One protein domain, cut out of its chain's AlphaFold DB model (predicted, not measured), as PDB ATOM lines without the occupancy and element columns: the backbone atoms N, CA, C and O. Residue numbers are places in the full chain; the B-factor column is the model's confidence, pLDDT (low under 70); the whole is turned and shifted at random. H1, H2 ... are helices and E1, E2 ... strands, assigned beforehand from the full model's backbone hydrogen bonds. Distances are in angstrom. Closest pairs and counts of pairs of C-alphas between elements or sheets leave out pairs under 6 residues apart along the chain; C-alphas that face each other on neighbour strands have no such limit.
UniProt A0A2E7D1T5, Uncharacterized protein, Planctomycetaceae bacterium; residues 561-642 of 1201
ATOM      1  N   THR A 561     308.526 295.088 299.596       98.31
ATOM      2  CA  THR A 561     308.112 296.477 299.361       98.31
ATOM      3  C   THR A 561     308.203 297.234 300.672       98.31
ATOM      4  O   THR A 561     307.982 296.658 301.734       98.31
ATOM      5  N   SER A 562     308.563 298.508 300.617       98.69
ATOM      6  CA  SER A 562     308.606 299.365 301.794       98.69
ATOM      7  C   SER A 562     307.862 300.662 301.559       98.69
ATOM      8  O   SER A 562     308.015 301.259 300.493       98.69
ATOM      9  N   VAL A 563     307.155 301.123 302.587       98.81
ATOM     10  CA  VAL A 563     306.630 302.487 302.669       98.81
ATOM     11  C   VAL A 563     307.392 303.261 303.741       98.81
ATOM     12  O   VAL A 563     307.657 302.740 304.825       98.81
ATOM     13  N   HIS A 564     307.735 304.509 303.444       98.38
ATOM     14  CA  HIS A 564     308.290 305.466 304.395       98.38
ATOM     15  C   HIS A 564     307.336 306.665 304.498       98.38
ATOM     16  O   HIS A 564     307.165 307.419 303.538       98.38
ATOM     17  N   HIS A 565     306.709 306.850 305.661       97.88
ATOM     18  CA  HIS A 565     305.689 307.869 305.918       97.88
ATOM     19  C   HIS A 565     305.872 308.483 307.318       97.88
ATOM     20  O   HIS A 565     305.965 307.765 308.317       97.88
ATOM     21  N   GLY A 566     305.958 309.817 307.396       94.94
ATOM     22  CA  GLY A 566     306.462 310.499 308.591       94.94
ATOM     23  C   GLY A 566     307.877 310.020 308.933       94.94
ATOM     24  O   GLY A 566     308.691 309.827 308.036       94.94
ATOM     25  N   ASP A 567     308.143 309.769 310.216       96.62
ATOM     26  CA  ASP A 567     309.403 309.170 310.692       96.62
ATOM     27  C   ASP A 567     309.481 307.642 310.510       96.62
ATOM     28  O   ASP A 567     310.506 307.030 310.816       96.62
ATOM     29  N   TRP A 568     308.397 306.994 310.072       98.56
ATOM     30  CA  TRP A 568     308.263 305.538 310.110       98.56
ATOM     31  C   TRP A 568     308.517 304.897 308.750       98.56
ATOM     32  O   TRP A 568     307.945 305.305 307.738       98.56
ATOM     33  N   LYS A 569     309.312 303.825 308.742       98.75
ATOM     34  CA  LYS A 569     309.534 302.969 307.574       98.75
ATOM     35  C   LYS A 569     309.115 301.539 307.888       98.75
ATOM     36  O   LYS A 569     309.670 300.912 308.789       98.75
ATOM     37  N   LEU A 570     308.144 301.028 307.137       98.94
ATOM     38  CA  LEU A 570     307.753 299.620 307.149       98.94
ATOM     39  C   LEU A 570     308.334 298.935 305.911       98.94
ATOM     40  O   LEU A 570     308.215 299.461 304.810       98.94
ATOM     41  N   ILE A 571     308.902 297.745 306.085       98.81
ATOM     42  CA  ILE A 571     309.294 296.823 305.019       98.81
ATOM     43  C   ILE A 571     308.451 295.551 305.166       98.81
ATOM     44  O   ILE A 571     308.509 294.881 306.199       98.81
ATOM     45  N   ARG A 572     307.696 295.217 304.120       98.56
ATOM     46  CA  ARG A 572     306.923 293.985 303.937       98.56
ATOM     47  C   ARG A 572     307.707 293.047 303.024       98.56
ATOM     48  O   ARG A 572     308.020 293.420 301.895       98.56
ATOM     49  N   THR A 573     307.984 291.826 303.471       98.31
ATOM     50  CA  THR A 573     308.635 290.777 302.670       98.31
ATOM     51  C   THR A 573     307.606 289.713 302.263       98.31
ATOM     52  O   THR A 573     306.905 289.146 303.106       98.31
ATOM     53  N   TYR A 574     307.475 289.455 300.957       97.12
ATOM     54  CA  TYR A 574     306.374 288.681 300.370       97.12
ATOM     55  C   TYR A 574     306.434 287.191 300.733       97.12
ATOM     56  O   TYR A 574     307.330 286.484 300.279       97.12
ATOM     57  N   HIS A 575     305.449 286.721 301.507       96.44
ATOM     58  CA  HIS A 575     305.269 285.329 301.948       96.44
ATOM     59  C   HIS A 575     306.370 284.756 302.853       96.44
ATOM     60  O   HIS A 575     306.545 283.541 302.905       96.44
ATOM     61  N   TYR A 576     307.132 285.599 303.563       96.00
ATOM     62  CA  TYR A 576     308.219 285.128 304.439       96.00
ATOM     63  C   TYR A 576     307.831 284.843 305.895       96.00
ATOM     64  O   TYR A 576     308.606 284.177 306.588       96.00
ATOM     65  N   GLY A 577     306.642 285.258 306.331       93.62
ATOM     66  CA  GLY A 577     306.128 285.043 307.682       93.62
ATOM     67  C   GLY A 577     305.672 283.607 307.960       93.62
ATOM     68  O   GLY A 577     305.998 282.659 307.229       93.62
ATOM     69  N   GLU A 578     304.926 283.464 309.050       89.06
ATOM     70  CA  GLU A 578     304.243 282.232 309.456       89.06
ATOM     71  C   GLU A 578     303.028 281.978 308.544       89.06
ATOM     72  O   GLU A 578     302.451 282.916 307.993       89.06
ATOM     73  N   ASP A 579     302.705 280.708 308.297       87.56
ATOM     74  CA  ASP A 579     301.582 280.244 307.460       87.56
ATOM     75  C   ASP A 579     301.470 280.868 306.049       87.56
ATOM     76  O   ASP A 579     300.405 280.913 305.442       87.56
ATOM     77  N   GLY A 580     302.594 281.335 305.491       86.44
ATOM     78  CA  GLY A 580     302.654 281.966 304.162       86.44
ATOM     79  C   GLY A 580     302.295 283.457 304.139       86.44
ATOM     80  O   GLY A 580     302.296 284.070 303.065       86.44
ATOM     81  N   ASN A 581     302.047 284.057 305.307       94.38
ATOM     82  CA  ASN A 581     301.824 285.491 305.471       94.38
ATOM     83  C   ASN A 581     303.087 286.317 305.167       94.38
ATOM     84  O   ASN A 581     304.197 285.806 304.986       94.38
ATOM     85  N   HIS A 582     302.930 287.636 305.119       97.38
ATOM     86  CA  HIS A 582     304.047 288.562 304.963       97.38
ATOM     87  C   HIS A 582     304.882 288.671 306.246       97.38
ATOM     88  O   HIS A 582     304.368 288.564 307.356       97.38
ATOM     89  N   GLU A 583     306.189 288.889 306.091       97.94
ATOM     90  CA  GLU A 583     307.080 289.219 307.208       97.94
ATOM     91  C   GLU A 583     307.277 290.740 307.263       97.94
ATOM     92  O   GLU A 583     307.542 291.362 306.232       97.94
ATOM     93  N   TYR A 584     307.184 291.333 308.456       98.62
ATOM     94  CA  TYR A 584     307.222 292.786 308.643       98.62
ATOM     95  C   TYR A 584     308.443 293.258 309.439       98.62
ATOM     96  O   TYR A 584     308.779 292.729 310.503       98.62
ATOM     97  N   ARG A 585     309.084 294.321 308.943       98.62
ATOM     98  CA  ARG A 585     310.162 295.046 309.627       98.62
ATOM     99  C   ARG A 585     309.807 296.525 309.709       98.62
ATOM    100  O   ARG A 585     309.716 297.182 308.680       98.62
ATOM    101  N   LEU A 586     309.585 297.032 310.915       98.75
ATOM    102  CA  LEU A 586     309.191 298.417 311.172       98.75
ATOM    103  C   LEU A 586     310.319 299.159 311.888       98.75
ATOM    104  O   LEU A 586     310.851 298.655 312.875       98.75
ATOM    105  N   TYR A 587     310.629 300.370 311.434       98.25
ATOM    106  CA  TYR A 587     311.667 301.229 311.997       98.25
ATOM    107  C   TYR A 587     311.150 302.661 312.170       98.25
ATOM    108  O   TYR A 587     310.357 303.141 311.359       98.25
ATOM    109  N   ASN A 588     311.632 303.347 313.207       98.06
ATOM    110  CA  ASN A 588     311.512 304.796 313.358       98.06
ATOM    111  C   ASN A 588     312.863 305.409 312.964       98.06
ATOM    112  O   ASN A 588     313.833 305.291 313.706       98.06
ATOM    113  N   LEU A 589     312.944 306.040 311.793       93.50
ATOM    114  CA  LEU A 589     314.198 306.534 311.218       93.50
ATOM    115  C   LEU A 589     314.713 307.828 311.867       93.50
ATOM    116  O   LEU A 589     315.866 308.193 311.634       93.50
ATOM    117  N   ARG A 590     313.900 308.502 312.695       92.50
ATOM    118  CA  ARG A 590     314.355 309.615 313.547       92.50
ATOM    119  C   ARG A 590     315.192 309.112 314.725       92.50
ATOM    120  O   ARG A 590     316.127 309.786 315.143       92.50
ATOM    121  N   GLU A 591     314.857 307.933 315.245       88.31
ATOM    122  CA  GLU A 591     315.526 307.298 316.391       88.31
ATOM    123  C   GLU A 591     316.598 306.280 315.961       88.31
ATOM    124  O   GLU A 591     317.608 306.116 316.642       88.31
ATOM    125  N   ASP A 592     316.393 305.604 314.827       91.19
ATOM    126  CA  ASP A 592     317.212 304.492 314.337       91.19
ATOM    127  C   ASP A 592     317.371 304.542 312.806       91.19
ATOM    128  O   ASP A 592     316.885 303.694 312.056       91.19
ATOM    129  N   ILE A 593     318.109 305.550 312.329       89.25
ATOM    130  CA  ILE A 593     318.495 305.713 310.912       89.25
ATOM    131  C   ILE A 593     319.312 304.521 310.353       89.25
ATOM    132  O   ILE A 593     319.466 304.372 309.143       89.25
ATOM    133  N   GLY A 594     319.847 303.670 311.235       88.94
ATOM    134  CA  GLY A 594     320.568 302.447 310.880       88.94
ATOM    135  C   GLY A 594     319.693 301.190 310.823       88.94
ATOM    136  O   GLY A 594     320.238 300.106 310.629       88.94
ATOM    137  N   GLU A 595     318.368 301.299 310.997       91.38
ATOM    138  CA  GLU A 595     317.413 300.179 310.901       91.38
ATOM    139  C   GLU A 595     317.858 298.935 311.712       91.38
ATOM    140  O   GLU A 595     317.798 297.784 311.257       91.38
ATOM    141  N   ASN A 596     318.370 299.163 312.923       84.81
ATOM    142  CA  ASN A 596     318.932 298.152 313.815       84.81
ATOM    143  C   ASN A 596     317.848 297.409 314.612       84.81
ATOM    144  O   ASN A 596     317.946 296.196 314.812       84.81
ATOM    145  N   LYS A 597     316.809 298.121 315.061       90.62
ATOM    146  CA  LYS A 597     315.761 297.641 315.970       90.62
ATOM    147  C   LYS A 597     314.431 297.506 315.229       90.62
ATOM    148  O   LYS A 597     313.718 298.486 315.042       90.62
ATOM    149  N   ASN A 598     314.064 296.280 314.854       95.38
ATOM    150  CA  ASN A 598     312.721 296.010 314.331       95.38
ATOM    151  C   ASN A 598     311.672 296.212 315.443       95.38
ATOM    152  O   ASN A 598     311.690 295.507 316.451       95.38
ATOM    153  N   LEU A 599     310.754 297.156 315.239       97.38
ATOM    154  CA  LEU A 599     309.671 297.510 316.158       97.38
ATOM    155  C   LEU A 599     308.344 296.796 315.853       97.38
ATOM    156  O   LEU A 599     307.396 296.979 316.614       97.38
ATOM    157  N   ALA A 600     308.253 295.996 314.783       97.50
ATOM    158  CA  ALA A 600     306.982 295.471 314.264       97.50
ATOM    159  C   ALA A 600     306.155 294.720 315.324       97.50
ATOM    160  O   ALA A 600     304.991 295.049 315.537       97.50
ATOM    161  N   ALA A 601     306.779 293.793 316.059       95.00
ATOM    162  CA  ALA A 601     306.120 293.035 317.128       95.00
ATOM    163  C   ALA A 601     305.676 293.901 318.328       95.00
ATOM    164  O   ALA A 601     304.750 293.534 319.040       95.00
ATOM    165  N   SER A 602     306.315 295.056 318.549       96.94
ATOM    166  CA  SER A 602     305.969 296.001 319.625       96.94
ATOM    167  C   SER A 602     305.010 297.121 319.198       96.94
ATOM    168  O   SER A 602     304.631 297.941 320.028       96.94
ATOM    169  N   GLN A 603     304.665 297.204 317.910       97.69
ATOM    170  CA  GLN A 603     303.876 298.292 317.319       97.69
ATOM    171  C   GLN A 603     302.916 297.765 316.219       97.69
ATOM    172  O   GLN A 603     302.934 298.274 315.092       97.69
ATOM    173  N   PRO A 604     302.073 296.747 316.495       97.62
ATOM    174  CA  PRO A 604     301.271 296.071 315.468       97.62
ATOM    175  C   PRO A 604     300.286 297.003 314.744       97.62
ATOM    176  O   PRO A 604     300.179 296.942 313.522       97.62
ATOM    177  N   GLU A 605     299.640 297.942 315.443       98.25
ATOM    178  CA  GLU A 605     298.739 298.907 314.788       98.25
ATOM    179  C   GLU A 605     299.490 299.881 313.861       98.25
ATOM    180  O   GLU A 605     298.940 300.315 312.849       98.25
ATOM    181  N   LYS A 606     300.775 300.176 314.122       98.44
ATOM    182  CA  LYS A 606     301.617 300.959 313.198       98.44
ATOM    183  C   LYS A 606     302.006 300.143 311.962       98.44
ATOM    184  O   LYS A 606     302.032 300.703 310.870       98.44
ATOM    185  N   VAL A 607     302.260 298.838 312.117       98.75
ATOM    186  CA  VAL A 607     302.455 297.915 310.982       98.75
ATOM    187  C   VAL A 607     301.199 297.892 310.113       98.75
ATOM    188  O   VAL A 607     301.283 298.193 308.930       98.75
ATOM    189  N   LYS A 608     300.031 297.640 310.707       98.56
ATOM    190  CA  LYS A 608     298.726 297.604 310.028       98.56
ATOM    191  C   LYS A 608     298.379 298.921 309.323       98.56
ATOM    192  O   LYS A 608     297.933 298.896 308.180       98.56
ATOM    193  N   GLN A 609     298.636 300.069 309.959       98.62
ATOM    194  CA  GLN A 609     298.446 301.384 309.338       98.62
ATOM    195  C   GLN A 609     299.320 301.566 308.087       98.62
ATOM    196  O   GLN A 609     298.854 302.118 307.094       98.62
ATOM    197  N   LEU A 610     300.586 301.146 308.140       98.75
ATOM    198  CA  LEU A 610     301.535 301.351 307.046       98.75
ATOM    199  C   LEU A 610     301.409 300.289 305.946       98.75
ATOM    200  O   LEU A 610     301.561 300.624 304.778       98.75
ATOM    201  N   ASP A 611     301.072 299.042 306.273       98.75
ATOM    202  CA  ASP A 611     300.838 298.008 305.261       98.75
ATOM    203  C   ASP A 611     299.543 298.257 304.479       98.75
ATOM    204  O   ASP A 611     299.508 298.010 303.279       98.75
ATOM    205  N   LYS A 612     298.523 298.881 305.089       98.69
ATOM    206  CA  LYS A 612     297.347 299.370 304.349       98.69
ATOM    207  C   LYS A 612     297.732 300.350 303.233       98.69
ATOM    208  O   LYS A 612     297.178 300.259 302.147       98.69
ATOM    209  N   LEU A 613     298.721 301.221 303.466       98.75
ATOM    210  CA  LEU A 613     299.259 302.110 302.424       98.75
ATOM    211  C   LEU A 613     300.017 301.333 301.337       98.75
ATOM    212  O   LEU A 613     300.013 301.758 300.187       98.75
ATOM    213  N   ILE A 614     300.663 300.212 301.682       98.62
ATOM    214  CA  ILE A 614     301.298 299.318 300.703       98.62
ATOM    215  C   ILE A 614     300.228 298.618 299.852       98.62
ATOM    216  O   ILE A 614     300.373 298.605 298.635       98.62
ATOM    217  N   GLU A 615     299.152 298.092 300.448       98.44
ATOM    218  CA  GLU A 615     298.038 297.465 299.711       98.44
ATOM    219  C   GLU A 615     297.327 298.447 298.776       98.44
ATOM    220  O   GLU A 615     297.152 298.155 297.593       98.44
ATOM    221  N   ASP A 616     296.963 299.630 299.280       98.31
ATOM    222  CA  ASP A 616     296.290 300.659 298.479       98.31
ATOM    223  C   ASP A 616     297.138 301.045 297.263       98.31
ATOM    224  O   ASP A 616     296.637 301.098 296.140       98.31
ATOM    225  N   TYR A 617     298.445 301.213 297.468       98.00
ATOM    226  CA  TYR A 617     299.386 301.512 296.397       98.00
ATOM    227  C   TYR A 617     299.631 300.325 295.445       98.00
ATOM    228  O   TYR A 617     299.792 300.535 294.244       98.00
ATOM    229  N   ILE A 618     299.608 299.071 295.921       97.69
ATOM    230  CA  ILE A 618     299.677 297.882 295.051       97.69
ATOM    231  C   ILE A 618     298.493 297.856 294.078       97.69
ATOM    232  O   ILE A 618     298.692 297.593 292.890       97.69
ATOM    233  N   VAL A 619     297.283 298.158 294.558       97.62
ATOM    234  CA  VAL A 619     296.070 298.209 293.728       97.62
ATOM    235  C   VAL A 619     296.106 299.403 292.769       97.62
ATOM    236  O   VAL A 619     295.907 299.232 291.566       97.62
ATOM    237  N   GLU A 620     296.398 300.601 293.276       95.81
ATOM    238  CA  GLU A 620     296.345 301.860 292.520       95.81
ATOM    239  C   GLU A 620     297.449 301.968 291.449       95.81
ATOM    240  O   GLU A 620     297.189 302.392 290.320       95.81
ATOM    241  N   ALA A 621     298.664 301.496 291.753       94.69
ATOM    242  CA  ALA A 621     299.776 301.428 290.803       94.69
ATOM    243  C   ALA A 621     299.870 300.098 290.031       94.69
ATOM    244  O   ALA A 621     300.819 299.914 289.268       94.69
ATOM    245  N   LYS A 622     298.891 299.189 290.190       95.69
ATOM    246  CA  LYS A 622     298.824 297.863 289.534       95.69
ATOM    247  C   LYS A 622     300.123 297.052 289.690       95.69
ATOM    248  O   LYS A 622     300.594 296.405 288.754       95.69
ATOM    249  N   VAL A 623     300.721 297.111 290.878       96.19
ATOM    250  CA  VAL A 623     302.085 296.631 291.132       96.19
ATOM    251  C   VAL A 623     302.177 295.118 290.951       96.19
ATOM    252  O   VAL A 623     301.489 294.340 291.612       96.19
ATOM    253  N   VAL A 624     303.098 294.682 290.092       96.75
ATOM    254  CA  VAL A 624     303.338 293.257 289.836       96.75
ATOM    255  C   VAL A 624     304.128 292.652 290.996       96.75
ATOM    256  O   VAL A 624     305.353 292.713 291.032       96.75
ATOM    257  N   VAL A 625     303.417 292.065 291.960       95.56
ATOM    258  CA  VAL A 625     304.000 291.475 293.177       95.56
ATOM    259  C   VAL A 625     304.472 290.024 293.007       95.56
ATOM    260  O   VAL A 625     304.009 289.265 292.151       95.56
ATOM    261  N   SER A 626     305.398 289.618 293.878       94.38
ATOM    262  CA  SER A 626     305.839 288.229 294.031       94.38
ATOM    263  C   SER A 626     304.730 287.327 294.568       94.38
ATOM    264  O   SER A 626     304.007 287.709 295.483       94.38
ATOM    265  N   ARG A 627     304.648 286.096 294.051       95.00
ATOM    266  CA  ARG A 627     303.659 285.079 294.455       95.00
ATOM    267  C   ARG A 627     304.270 284.077 295.449       95.00
ATOM    268  O   ARG A 627     305.501 283.969 295.492       95.00
ATOM    269  N   PRO A 628     303.476 283.294 296.206       96.00
ATOM    270  CA  PRO A 628     303.981 282.112 296.907       96.00
ATOM    271  C   PRO A 628     304.668 281.161 295.918       96.00
ATOM    272  O   PRO A 628     304.205 281.002 294.790       96.00
ATOM    273  N   ASN A 629     305.780 280.535 296.305       96.25
ATOM    274  CA  ASN A 629     306.505 279.628 295.416       96.25
ATOM    275  C   ASN A 629     305.954 278.190 295.521       96.25
ATOM    276  O   ASN A 629     306.236 277.525 296.520       96.25
ATOM    277  N   PRO A 630     305.278 277.640 294.491       96.00
ATOM    278  CA  PRO A 630     304.744 276.273 294.531       96.00
ATOM    279  C   PRO A 630     305.834 275.188 294.581       96.00
ATOM    280  O   PRO A 630     305.532 274.022 294.810       96.00
ATOM    281  N   LYS A 631     307.110 275.548 294.371       96.31
ATOM    282  CA  LYS A 631     308.265 274.645 294.500       96.31
ATOM    283  C   LYS A 631     308.997 274.779 295.845       96.31
ATOM    284  O   LYS A 631     310.063 274.182 295.997       96.31
ATOM    285  N   PHE A 632     308.485 275.565 296.798       95.62
ATOM    286  CA  PHE A 632     309.118 275.745 298.108       95.62
ATOM    287  C   PHE A 632     309.263 274.414 298.863       95.62
ATOM    288  O   PHE A 632     308.348 273.597 298.908       95.62
ATOM    289  N   ASN A 633     310.426 274.202 299.476       94.94
ATOM    290  CA  ASN A 633     310.736 273.012 300.253       94.94
ATOM    291  C   ASN A 633     311.445 273.424 301.550       94.94
ATOM    292  O   ASN A 633     312.577 273.910 301.521       94.94
ATOM    293  N   LEU A 634     310.790 273.190 302.691       92.75
ATOM    294  CA  LEU A 634     311.282 273.602 304.007       92.75
ATOM    295  C   LEU A 634     312.663 273.013 304.342       92.75
ATOM    296  O   LEU A 634     313.505 273.721 304.881       92.75
ATOM    297  N   ALA A 635     312.946 271.768 303.942       95.25
ATOM    298  CA  ALA A 635     314.246 271.121 304.157       95.25
ATOM    299  C   ALA A 635     315.377 271.671 303.258       95.25
ATOM    300  O   ALA A 635     316.539 271.300 303.426       95.25
ATOM    301  N   LYS A 636     315.058 272.550 302.298       93.88
ATOM    302  CA  LYS A 636     316.030 273.311 301.491       93.88
ATOM    303  C   LYS A 636     316.078 274.793 301.872       93.88
ATOM    304  O   LYS A 636     316.941 275.507 301.362       93.88
ATOM    305  N   PHE A 637     315.178 275.260 302.736       93.62
ATOM    306  CA  PHE A 637     315.170 276.630 303.231       93.62
ATOM    307  C   PHE A 637     316.237 276.826 304.311       93.62
ATOM    308  O   PHE A 637     316.414 275.985 305.186       93.62
ATOM    309  N   ASP A 638     316.934 277.957 304.258       90.62
ATOM    310  CA  ASP A 638     317.893 278.352 305.285       90.62
ATOM    311  C   ASP A 638     317.753 279.859 305.555       90.62
ATOM    312  O   ASP A 638     318.280 280.669 304.782       90.62
ATOM    313  N   PRO A 639     317.048 280.261 306.629       87.00
ATOM    314  CA  PRO A 639     316.863 281.670 306.955       87.00
ATOM    315  C   PRO A 639     318.175 282.366 307.342       87.00
ATOM    316  O   PRO A 639     318.265 283.582 307.199       87.00
ATOM    317  N   SER A 640     319.221 281.633 307.754       85.19
ATOM    318  CA  SER A 640     320.519 282.227 308.115       85.19
ATOM    319  C   SER A 640     321.288 282.792 306.914       85.19
ATOM    320  O   SER A 640     322.210 283.586 307.094       85.19
ATOM    321  N   LYS A 641     320.892 282.428 305.684       87.50
ATOM    322  CA  LYS A 641     321.445 282.986 304.441       87.50
ATOM    323  C   LYS A 641     320.802 284.316 304.026       87.50
ATOM    324  O   LYS A 641     321.358 285.003 303.169       87.50
ATOM    325  N   ILE A 642     319.659 284.696 304.604       88.88
ATOM    326  CA  ILE A 642     319.017 285.985 304.314       88.88
ATOM    327  C   ILE A 642     319.921 287.111 304.832       88.88
ATOM    328  O   ILE A 642     320.408 287.069 305.960       88.88
TER     329      ILE A 642
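This is residues 561 to 642 of the 1201 residues of an uncharacterized protein of Planctomycetaceae bacterium (UniProt A0A2E7D1T5). A three-stranded antiparallel sheet has one helix, H1, packed across one face; a long tail follows, of which residues 630 to 638 stick out. The printed part has 82 residues with three named strands and one named helix, in the order E1, E2, E3, H1; E1, E2 and E3 form a meander, each strand the antiparallel neighbour of the one before, and H1 on one face of their sheet makes two layers. The class is mixed, with under half of the residues in named elements. It is only just compact, close to loose: radius of gyration of the C-alphas 14.0 A, spans 39 by 32 by 19 A.

E1, residues 561 to 565, begins at C-alpha 561 (308.112, 296.477, 299.361) and spans 13.4 A. E2, 568 to 573, spans 16.5 A; E3, 583 to 588, 17.3 A. H1, 604 to 620, spans 24.2 A, ending at C-alpha 620 (296.345, 301.860, 292.520).

Hairpin E1 and E2 has N 563 and O 570 at 3.0 A; hairpin E2 and E3 has N 571 and O 585 at 2.8 A, both within hydrogen-bond range. H1 is on the sheet, height 8.4 A, across the strands, at 68 degrees to E1 on the local plane; its closest C-alphas to E1 are Ile 614 and Val 563, 6.5 A. In H1, 12 of 13 O i to N i+4 pairs are within range.

C-alphas 566 and 635 are farthest apart, 40.4 A. The printed part has no cut; the link E3 to H1 is long. No printed residue is under pLDDT 70.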